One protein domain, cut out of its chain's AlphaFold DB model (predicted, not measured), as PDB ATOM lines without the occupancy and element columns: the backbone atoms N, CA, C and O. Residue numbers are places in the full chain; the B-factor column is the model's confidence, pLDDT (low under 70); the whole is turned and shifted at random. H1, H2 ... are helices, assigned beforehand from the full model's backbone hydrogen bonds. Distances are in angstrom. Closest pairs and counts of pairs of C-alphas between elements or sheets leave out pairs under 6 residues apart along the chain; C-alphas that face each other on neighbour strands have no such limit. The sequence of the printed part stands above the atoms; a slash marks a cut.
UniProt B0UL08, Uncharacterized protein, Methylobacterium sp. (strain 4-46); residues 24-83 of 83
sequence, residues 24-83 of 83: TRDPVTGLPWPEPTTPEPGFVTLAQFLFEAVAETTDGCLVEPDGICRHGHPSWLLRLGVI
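What this domain is: This is residues 24 to 83 of the 83 residues of an uncharacterized protein of Methylobacterium sp. (strain 4-46) (UniProt B0UL08). This domain has little regular structure: a loop at residues 24 to 31 makes one end, and the chain then runs along the outside to H1, the one longer helix, at the other end. From H1, residues 53 to 75 wind back through the body to short H2, near the middle. The printed part has 60 residues with two named helices, H1 then H2, and no named strand; the class is all helix, with 14 residues in named elements. It is compact, with a radius of gyration of the C-alphas of 10.5 A, and spans 29 by 21 by 18 A.

How they stand to each other: H1, residues 43 to 52, has every O i to N i+4 pair within hydrogen-bond range. Residues 55 to 56 pair with residues 62 to 63, antiparallel. H2, residues 76 to 79, is too short for an O i to N i+4 pair; its one O i to N i+3 pair is within range. H1 and H2 are close but not clearly touching; their closest C-alphas, those of Leu 46 and Leu 77, are 7.2 A apart.

Where its parts are: H1 begins at C-alpha 43 (30.963, -6.627, -41.309) and measures 14.4 A from first to last C-alpha. H2, 4.9 A, ends at C-alpha 79 (26.034, 5.984, -38.103).

The domain as a whole: The C-alphas farthest apart, those of Thr 29 and Val 44, are 30.1 A apart. H1 to H2 is a long link of 23 residues. The printed part has no cut, and no printed residue is under 70 in pLDDT.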
ATOM      1  N   THR A  24      28.084  11.856 -38.022       96.50
ATOM      2  CA  THR A  24      28.020  12.362 -36.633       96.50
ATOM      3  C   THR A  24      26.820  13.242 -36.336       96.50
ATOM      4  O   THR A  24      26.627  13.650 -35.190       96.50
ATOM      5  N   ARG A  25      26.004  13.525 -37.348       96.25
ATOM      6  CA  ARG A  25      24.832  14.384 -37.243       96.25
ATOM      7  C   ARG A  25      23.675  13.782 -38.006       96.25
ATOM      8  O   ARG A  25      23.876  13.133 -39.028       96.25
ATOM      9  N   ASP A  26      22.482  14.064 -37.522       94.81
ATOM     10  CA  ASP A  26      21.246  13.748 -38.212       94.81
ATOM     11  C   ASP A  26      21.158  14.515 -39.541       94.81
ATOM     12  O   ASP A  26      21.234  15.748 -39.521       94.81
ATOM     13  N   PRO A  27      21.000  13.839 -40.694       89.06
ATOM     14  CA  PRO A  27      20.875  14.515 -41.983       89.06
ATOM     15  C   PRO A  27      19.584  15.339 -42.107       89.06
ATOM     16  O   PRO A  27      19.537  16.272 -42.906       89.06
ATOM     17  N   VAL A  28      18.548  15.030 -41.321       90.31
ATOM     18  CA  VAL A  28      17.262  15.738 -41.337       90.31
ATOM     19  C   VAL A  28      17.288  16.938 -40.394       90.31
ATOM     20  O   VAL A  28      16.895  18.037 -40.784       90.31
ATOM     21  N   THR A  29      17.741  16.751 -39.152       93.75
ATOM     22  CA  THR A  29      17.680  17.810 -38.124       93.75
ATOM     23  C   THR A  29      18.985  18.588 -37.943       93.75
ATOM     24  O   THR A  29      18.977  19.677 -37.367       93.75
ATOM     25  N   GLY A  30      20.121  18.056 -38.403       94.62
ATOM     26  CA  GLY A  30      21.459  18.624 -38.195       94.62
ATOM     27  C   GLY A  30      21.992  18.499 -36.760       94.62
ATOM     28  O   GLY A  30      23.127  18.916 -36.476       94.62
ATOM     29  N   LEU A  31      21.196  17.935 -35.844       95.25
ATOM     30  CA  LEU A  31      21.586  17.723 -34.456       95.25
ATOM     31  C   LEU A  31      22.671  16.640 -34.364       95.25
ATOM     32  O   LEU A  31      22.684  15.710 -35.170       95.25
ATOM     33  N   PRO A  32      23.616  16.763 -33.418       97.31
ATOM     34  CA  PRO A  32      24.625  15.735 -33.212       97.31
ATOM     35  C   PRO A  32      23.974  14.441 -32.726       97.31
ATOM     36  O   PRO A  32      23.089  14.473 -31.868       97.31
ATOM     37  N   TRP A  33      24.450  13.311 -33.244       97.06
ATOM     38  CA  TRP A  33      24.065  12.017 -32.702       97.06
ATOM     39  C   TRP A  33      24.617  11.830 -31.286       97.06
ATOM     40  O   TRP A  33      25.717  12.317 -30.998       97.06
ATOM     41  N   PRO A  34      23.889  11.121 -30.406       97.75
ATOM     42  CA  PRO A  34      24.436  10.673 -29.134       97.75
ATOM     43  C   PRO A  34      25.699   9.822 -29.328       97.75
ATOM     44  O   PRO A  34      25.863   9.155 -30.353       97.75
ATOM     45  N   GLU A  35      26.579   9.826 -28.328       97.56
ATOM     46  CA  GLU A  35      27.773   8.979 -28.349       97.56
ATOM     47  C   GLU A  35      27.370   7.498 -28.246       97.56
ATOM     48  O   GLU A  35      26.542   7.166 -27.392       97.56
ATOM     49  N   PRO A  36      27.933   6.599 -29.071       98.06
ATOM     50  CA  PRO A  36      27.656   5.173 -28.970       98.06
ATOM     51  C   PRO A  36      27.968   4.604 -27.585       98.06
ATOM     52  O   PRO A  36      28.995   4.910 -26.980       98.06
ATOM     53  N   THR A  37      27.086   3.738 -27.092       98.31
ATOM     54  CA  THR A  37      27.277   2.992 -25.840       98.31
ATOM     55  C   THR A  37      27.507   1.499 -26.081       98.31
ATOM     56  O   THR A  37      27.956   0.796 -25.174       98.31
ATOM     57  N   THR A  38      27.269   1.021 -27.305       98.12
ATOM     58  CA  THR A  38      27.658  -0.309 -27.785       98.12
ATOM     59  C   THR A  38      28.886  -0.221 -28.702       98.12
ATOM     60  O   THR A  38      29.169   0.845 -29.257       98.12
ATOM     61  N   PRO A  39      29.683  -1.297 -28.833       97.56
ATOM     62  CA  PRO A  39      30.792  -1.324 -29.782       97.56
ATOM     63  C   PRO A  39      30.286  -1.381 -31.228       97.56
ATOM     64  O   PRO A  39      29.217  -1.928 -31.498       97.56
ATOM     65  N   GLU A  40      31.092  -0.868 -32.159       97.44
ATOM     66  CA  GLU A  40      30.800  -0.966 -33.590       97.44
ATOM     67  C   GLU A  40      30.714  -2.443 -34.028       97.44
ATOM     68  O   GLU A  40      31.613  -3.235 -33.713       97.44
ATOM     69  N   PRO A  41      29.643  -2.843 -34.734       97.25
ATOM     70  CA  PRO A  41      29.466  -4.210 -35.198       97.25
ATOM     71  C   PRO A  41      30.423  -4.541 -36.348       97.25
ATOM     72  O   PRO A  41      30.748  -3.712 -37.193       97.25
ATOM     73  N   GLY A  42      30.837  -5.805 -36.422       97.31
ATOM     74  CA  GLY A  42      31.638  -6.294 -37.542       97.31
ATOM     75  C   GLY A  42      30.836  -6.405 -38.845       97.31
ATOM     76  O   GLY A  42      29.606  -6.460 -38.848       97.31
ATOM     77  N   PHE A  43      31.549  -6.543 -39.964       95.56
ATOM     78  CA  PHE A  43      30.963  -6.627 -41.309       95.56
ATOM     79  C   PHE A  43      29.844  -7.674 -41.455       95.56
ATOM     80  O   PHE A  43      28.811  -7.393 -42.055       95.56
ATOM     81  N   VAL A  44      30.023  -8.879 -40.896       97.75
ATOM     82  CA  VAL A  44      29.014  -9.953 -40.986       97.75
ATOM     83  C   VAL A  44      27.698  -9.533 -40.327       97.75
ATOM     84  O   VAL A  44      26.633  -9.759 -40.892       97.75
ATOM     85  N   THR A  45      27.775  -8.873 -39.172       97.94
ATOM     86  CA  THR A  45      26.610  -8.362 -38.443       97.94
ATOM     87  C   THR A  45      25.926  -7.229 -39.208       97.94
ATOM     88  O   THR A  45      24.706  -7.225 -39.336       97.94
ATOM     89  N   LEU A  46      26.693  -6.314 -39.809       97.38
ATOM     90  CA  LEU A  46      26.136  -5.259 -40.666       97.38
ATOM     91  C   LEU A  46      25.383  -5.826 -41.875       97.38
ATOM     92  O   LEU A  46      24.300  -5.352 -42.210       97.38
ATOM     93  N   ALA A  47      25.925  -6.868 -42.511       97.25
ATOM     94  CA  ALA A  47      25.241  -7.548 -43.604       97.25
ATOM     95  C   ALA A  47      23.927  -8.188 -43.127       97.25
ATOM     96  O   ALA A  47      22.906  -8.055 -43.801       97.25
ATOM     97  N   GLN A  48      23.927  -8.834 -41.956       98.19
ATOM     98  CA  GLN A  48      22.713  -9.406 -41.365       98.19
ATOM     99  C   GLN A  48      21.627  -8.351 -41.152       98.19
ATOM    100  O   GLN A  48      20.482  -8.613 -41.506       98.19
ATOM    101  N   PHE A  49      21.976  -7.145 -40.689       98.31
ATOM    102  CA  PHE A  49      20.995  -6.071 -40.509       98.31
ATOM    103  C   PHE A  49      20.240  -5.717 -41.797       98.31
ATOM    104  O   PHE A  49      19.030  -5.491 -41.773       98.31
ATOM    105  N   LEU A  50      20.939  -5.718 -42.937       96.56
ATOM    106  CA  LEU A  50      20.336  -5.483 -44.251       96.56
ATOM    107  C   LEU A  50      19.455  -6.658 -44.704       96.56
ATOM    108  O   LEU A  50      18.387  -6.436 -45.269       96.56
ATOM    109  N   PHE A  51      19.885  -7.901 -44.463       97.19
ATOM    110  CA  PHE A  51      19.133  -9.099 -44.865       97.19
ATOM    111  C   PHE A  51      17.879  -9.337 -44.023       97.19
ATOM    112  O   PHE A  51      16.855  -9.761 -44.556       97.19
ATOM    113  N   GLU A  52      17.957  -9.086 -42.719       97.75
ATOM    114  CA  GLU A  52      16.862  -9.311 -41.773       97.75
ATOM    115  C   GLU A  52      15.919  -8.105 -41.668       97.75
ATOM    116  O   GLU A  52      14.862  -8.212 -41.049       97.75
ATOM    117  N   ALA A  53      16.276  -6.978 -42.296       97.31
ATOM    118  CA  ALA A  53      15.557  -5.708 -42.220       97.31
ATOM    119  C   ALA A  53      15.332  -5.228 -40.772       97.31
ATOM    120  O   ALA A  53      14.322  -4.598 -40.458       97.31
ATOM    121  N   VAL A  54      16.289  -5.520 -39.888       98.06
ATOM    122  CA  VAL A  54      16.313  -5.088 -38.486       98.06
ATOM    123  C   VAL A  54      17.759  -4.787 -38.113       98.06
ATOM    124  O   VAL A  54      18.637  -5.613 -38.342       98.06
ATOM    125  N   ALA A  55      18.012  -3.622 -37.525       98.50
ATOM    126  CA  ALA A  55      19.343  -3.193 -37.117       98.50
ATOM    127  C   ALA A  55      19.392  -2.829 -35.634       98.50
ATOM    128  O   ALA A  55      18.447  -2.267 -35.073       98.50
ATOM    129  N   GLU A  56      20.536  -3.099 -35.011       98.56
ATOM    130  CA  GLU A  56      20.847  -2.522 -33.711       98.56
ATOM    131  C   GLU A  56      21.231  -1.046 -33.862       98.56
ATOM    132  O   GLU A  56      21.916  -0.621 -34.799       98.56
ATOM    133  N   THR A  57      20.796  -0.259 -32.892       98.69
ATOM    134  CA  THR A  57      21.224   1.123 -32.677       98.69
ATOM    135  C   THR A  57      22.524   1.193 -31.889       98.69
ATOM    136  O   THR A  57      22.958   0.228 -31.259       98.69
ATOM    137  N   THR A  58      23.142   2.372 -31.895       98.56
ATOM    138  CA  THR A  58      24.383   2.646 -31.151       98.56
ATOM    139  C   THR A  58      24.240   2.544 -29.623       98.56
ATOM    140  O   THR A  58      25.243   2.630 -28.918       98.56
ATOM    141  N   ASP A  59      23.023   2.343 -29.102       98.50
ATOM    142  CA  ASP A  59      22.737   1.979 -27.707       98.50
ATOM    143  C   ASP A  59      22.133   0.576 -27.519       98.50
ATOM    144  O   ASP A  59      21.788   0.197 -26.400       98.50
ATOM    145  N   GLY A  60      22.028  -0.219 -28.588       97.81
ATOM    146  CA  GLY A  60      21.586  -1.617 -28.541       97.81
ATOM    147  C   GLY A  60      20.072  -1.833 -28.626       97.81
ATOM    148  O   GLY A  60      19.611  -2.964 -28.477       97.81
ATOM    149  N   CYS A  61      19.267  -0.796 -28.880       98.44
ATOM    150  CA  CYS A  61      17.856  -0.985 -29.235       98.44
ATOM    151  C   CYS A  61      17.717  -1.567 -30.653       98.44
ATOM    152  O   CYS A  61      18.509  -1.233 -31.534       98.44
ATOM    153  N   LEU A  62      16.666  -2.358 -30.897       98.31
ATOM    154  CA  LEU A  62      16.316  -2.860 -32.231       98.31
ATOM    155  C   LEU A  62      15.354  -1.908 -32.944       98.31
ATOM    156  O   LEU A  62      14.331  -1.510 -32.380       98.31
ATOM    157  N   VAL A  63      15.684  -1.565 -34.184       98.50
ATOM    158  CA  VAL A  63      14.927  -0.663 -35.062       98.50
ATOM    159  C   VAL A  63      14.987  -1.158 -36.509       98.50
ATOM    160  O   VAL A  63      15.694  -2.116 -36.819       98.50
ATOM    161  N   GLU A  64      14.252  -0.508 -37.408       98.06
ATOM    162  CA  GLU A  64      14.467  -0.669 -38.852       98.06
ATOM    163  C   GLU A  64      15.884  -0.204 -39.250       98.06
ATOM    164  O   GLU A  64      16.502   0.568 -38.511       98.06
ATOM    165  N   PRO A  65      16.434  -0.647 -40.395       97.94
ATOM    166  CA  PRO A  65      17.789  -0.303 -40.820       97.94
ATOM    167  C   PRO A  65      18.097   1.196 -40.804       97.94
ATOM    168  O   PRO A  65      19.171   1.571 -40.352       97.94
ATOM    169  N   ASP A  66      17.160   2.044 -41.221       97.06
ATOM    170  CA  ASP A  66      17.198   3.517 -41.229       97.06
ATOM    171  C   ASP A  66      16.548   4.148 -39.985       97.06
ATOM    172  O   ASP A  66      16.241   5.340 -39.942       97.06
ATOM    173  N   GLY A  67      16.323   3.343 -38.952       97.12
ATOM    174  CA  GLY A  67      15.606   3.744 -37.758       97.12
ATOM    175  C   GLY A  67      16.459   4.484 -36.730       97.12
ATOM    176  O   GLY A  67      17.677   4.327 -36.619       97.12
ATOM    177  N   ILE A  68      15.760   5.251 -35.895       97.94
ATOM    178  CA  ILE A  68      16.288   5.922 -34.705       97.94
ATOM    179  C   ILE A  68      15.447   5.453 -33.518       97.94
ATOM    180  O   ILE A  68      14.213   5.458 -33.579       97.94
ATOM    181  N   CYS A  69      16.087   5.016 -32.433       97.81
ATOM    182  CA  CYS A  69      15.360   4.542 -31.257       97.81
ATOM    183  C   CYS A  69      14.766   5.714 -30.453       97.81
ATOM    184  O   CYS A  69      15.078   6.886 -30.663       97.81
ATOM    185  N   ARG A  70      13.929   5.411 -29.454       97.25
ATOM    186  CA  ARG A  70      13.295   6.440 -28.604       97.25
ATOM    187  C   ARG A  70      14.279   7.231 -27.737       97.25
ATOM    188  O   ARG A  70      13.915   8.297 -27.253       97.25
ATOM    189  N   HIS A  71      15.496   6.729 -27.540       97.19
ATOM    190  CA  HIS A  71      16.567   7.448 -26.848       97.19
ATOM    191  C   HIS A  71      17.312   8.426 -27.772       97.19
ATOM    192  O   HIS A  71      18.163   9.176 -27.305       97.19
ATOM    193  N   GLY A  72      16.993   8.434 -29.073       96.38
ATOM    194  CA  GLY A  72      17.623   9.298 -30.071       96.38
ATOM    195  C   GLY A  72      18.901   8.725 -30.685       96.38
ATOM    196  O   GLY A  72      19.574   9.429 -31.434       96.38
ATOM    197  N   HIS A  73      19.248   7.471 -30.384       98.31
ATOM    198  CA  HIS A  73      20.385   6.803 -31.009       98.31
ATOM    199  C   HIS A  73      20.007   6.300 -32.409       98.31
ATOM    200  O   HIS A  73      18.974   5.637 -32.557       98.31
ATOM    201  N   PRO A  74      20.826   6.584 -33.438       98.50
ATOM    202  CA  PRO A  74      20.615   6.037 -34.772       98.50
ATOM    203  C   PRO A  74      20.982   4.549 -34.815       98.50
ATOM    204  O   PRO A  74      21.759   4.063 -33.979       98.50
ATOM    205  N   SER A  75      20.467   3.841 -35.823       98.44
ATOM    206  CA  SER A  75      20.992   2.538 -36.233       98.44
ATOM    207  C   SER A  75      22.495   2.618 -36.529       98.44
ATOM    208  O   SER A  75      23.023   3.666 -36.925       98.44
ATOM    209  N   TRP A  76      23.204   1.499 -36.386       98.31
ATOM    210  CA  TRP A  76      24.600   1.432 -36.823       98.31
ATOM    211  C   TRP A  76      24.758   1.712 -38.321       98.31
ATOM    212  O   TRP A  76      25.734   2.339 -38.718       98.31
ATOM    213  N   LEU A  77      23.785   1.325 -39.150       97.75
ATOM    214  CA  LEU A  77      23.842   1.548 -40.597       97.75
ATOM    215  C   LEU A  77      23.819   3.041 -40.956       97.75
ATOM    216  O   LEU A  77      24.616   3.469 -41.790       97.75
ATOM    217  N   LEU A  78      22.999   3.844 -40.267       97.12
ATOM    218  CA  LEU A  78      23.004   5.303 -40.403       97.12
ATOM    219  C   LEU A  78      24.309   5.920 -39.889       97.12
ATOM    220  O   LEU A  78      24.903   6.770 -40.548       97.12
ATOM    221  N   ARG A  79      24.784   5.487 -38.712       97.31
ATOM    222  CA  ARG A  79      26.034   5.984 -38.103       97.31
ATOM    223  C   ARG A  79      27.244   5.758 -39.012       97.31
ATOM    224  O   ARG A  79      28.134   6.607 -39.067       97.31
ATOM    225  N   LEU A  80      27.272   4.632 -39.716       96.44
ATOM    226  CA  LEU A  80      28.341   4.260 -40.640       96.44
ATOM    227  C   LEU A  80      28.144   4.807 -42.063       96.44
ATOM    228  O   LEU A  80      29.043   4.654 -42.882       96.44
ATOM    229  N   GLY A  81      27.012   5.455 -42.362       94.62
ATOM    230  CA  GLY A  81      26.724   6.000 -43.693       94.62
ATOM    231  C   GLY A  81      26.535   4.927 -44.770       94.62
ATOM    232  O   GLY A  81      26.855   5.159 -45.931       94.62
ATOM    233  N   VAL A  82      26.062   3.739 -44.380       93.75
ATOM    234  CA  VAL A  82      25.784   2.627 -45.307       93.75
ATOM    235  C   VAL A  82      24.471   2.852 -46.066       93.75
ATOM    236  O   VAL A  82      24.313   2.349 -47.178       93.75
ATOM    237  N   ILE A  83      23.547   3.609 -45.465       90.75
ATOM    238  CA  ILE A  83      22.222   3.964 -45.990       90.75
ATOM    239  C   ILE A  83      21.914   5.444 -45.760       90.75
ATOM    240  O   ILE A  83      22.506   6.027 -44.819       90.75
TER     241      ILE A  83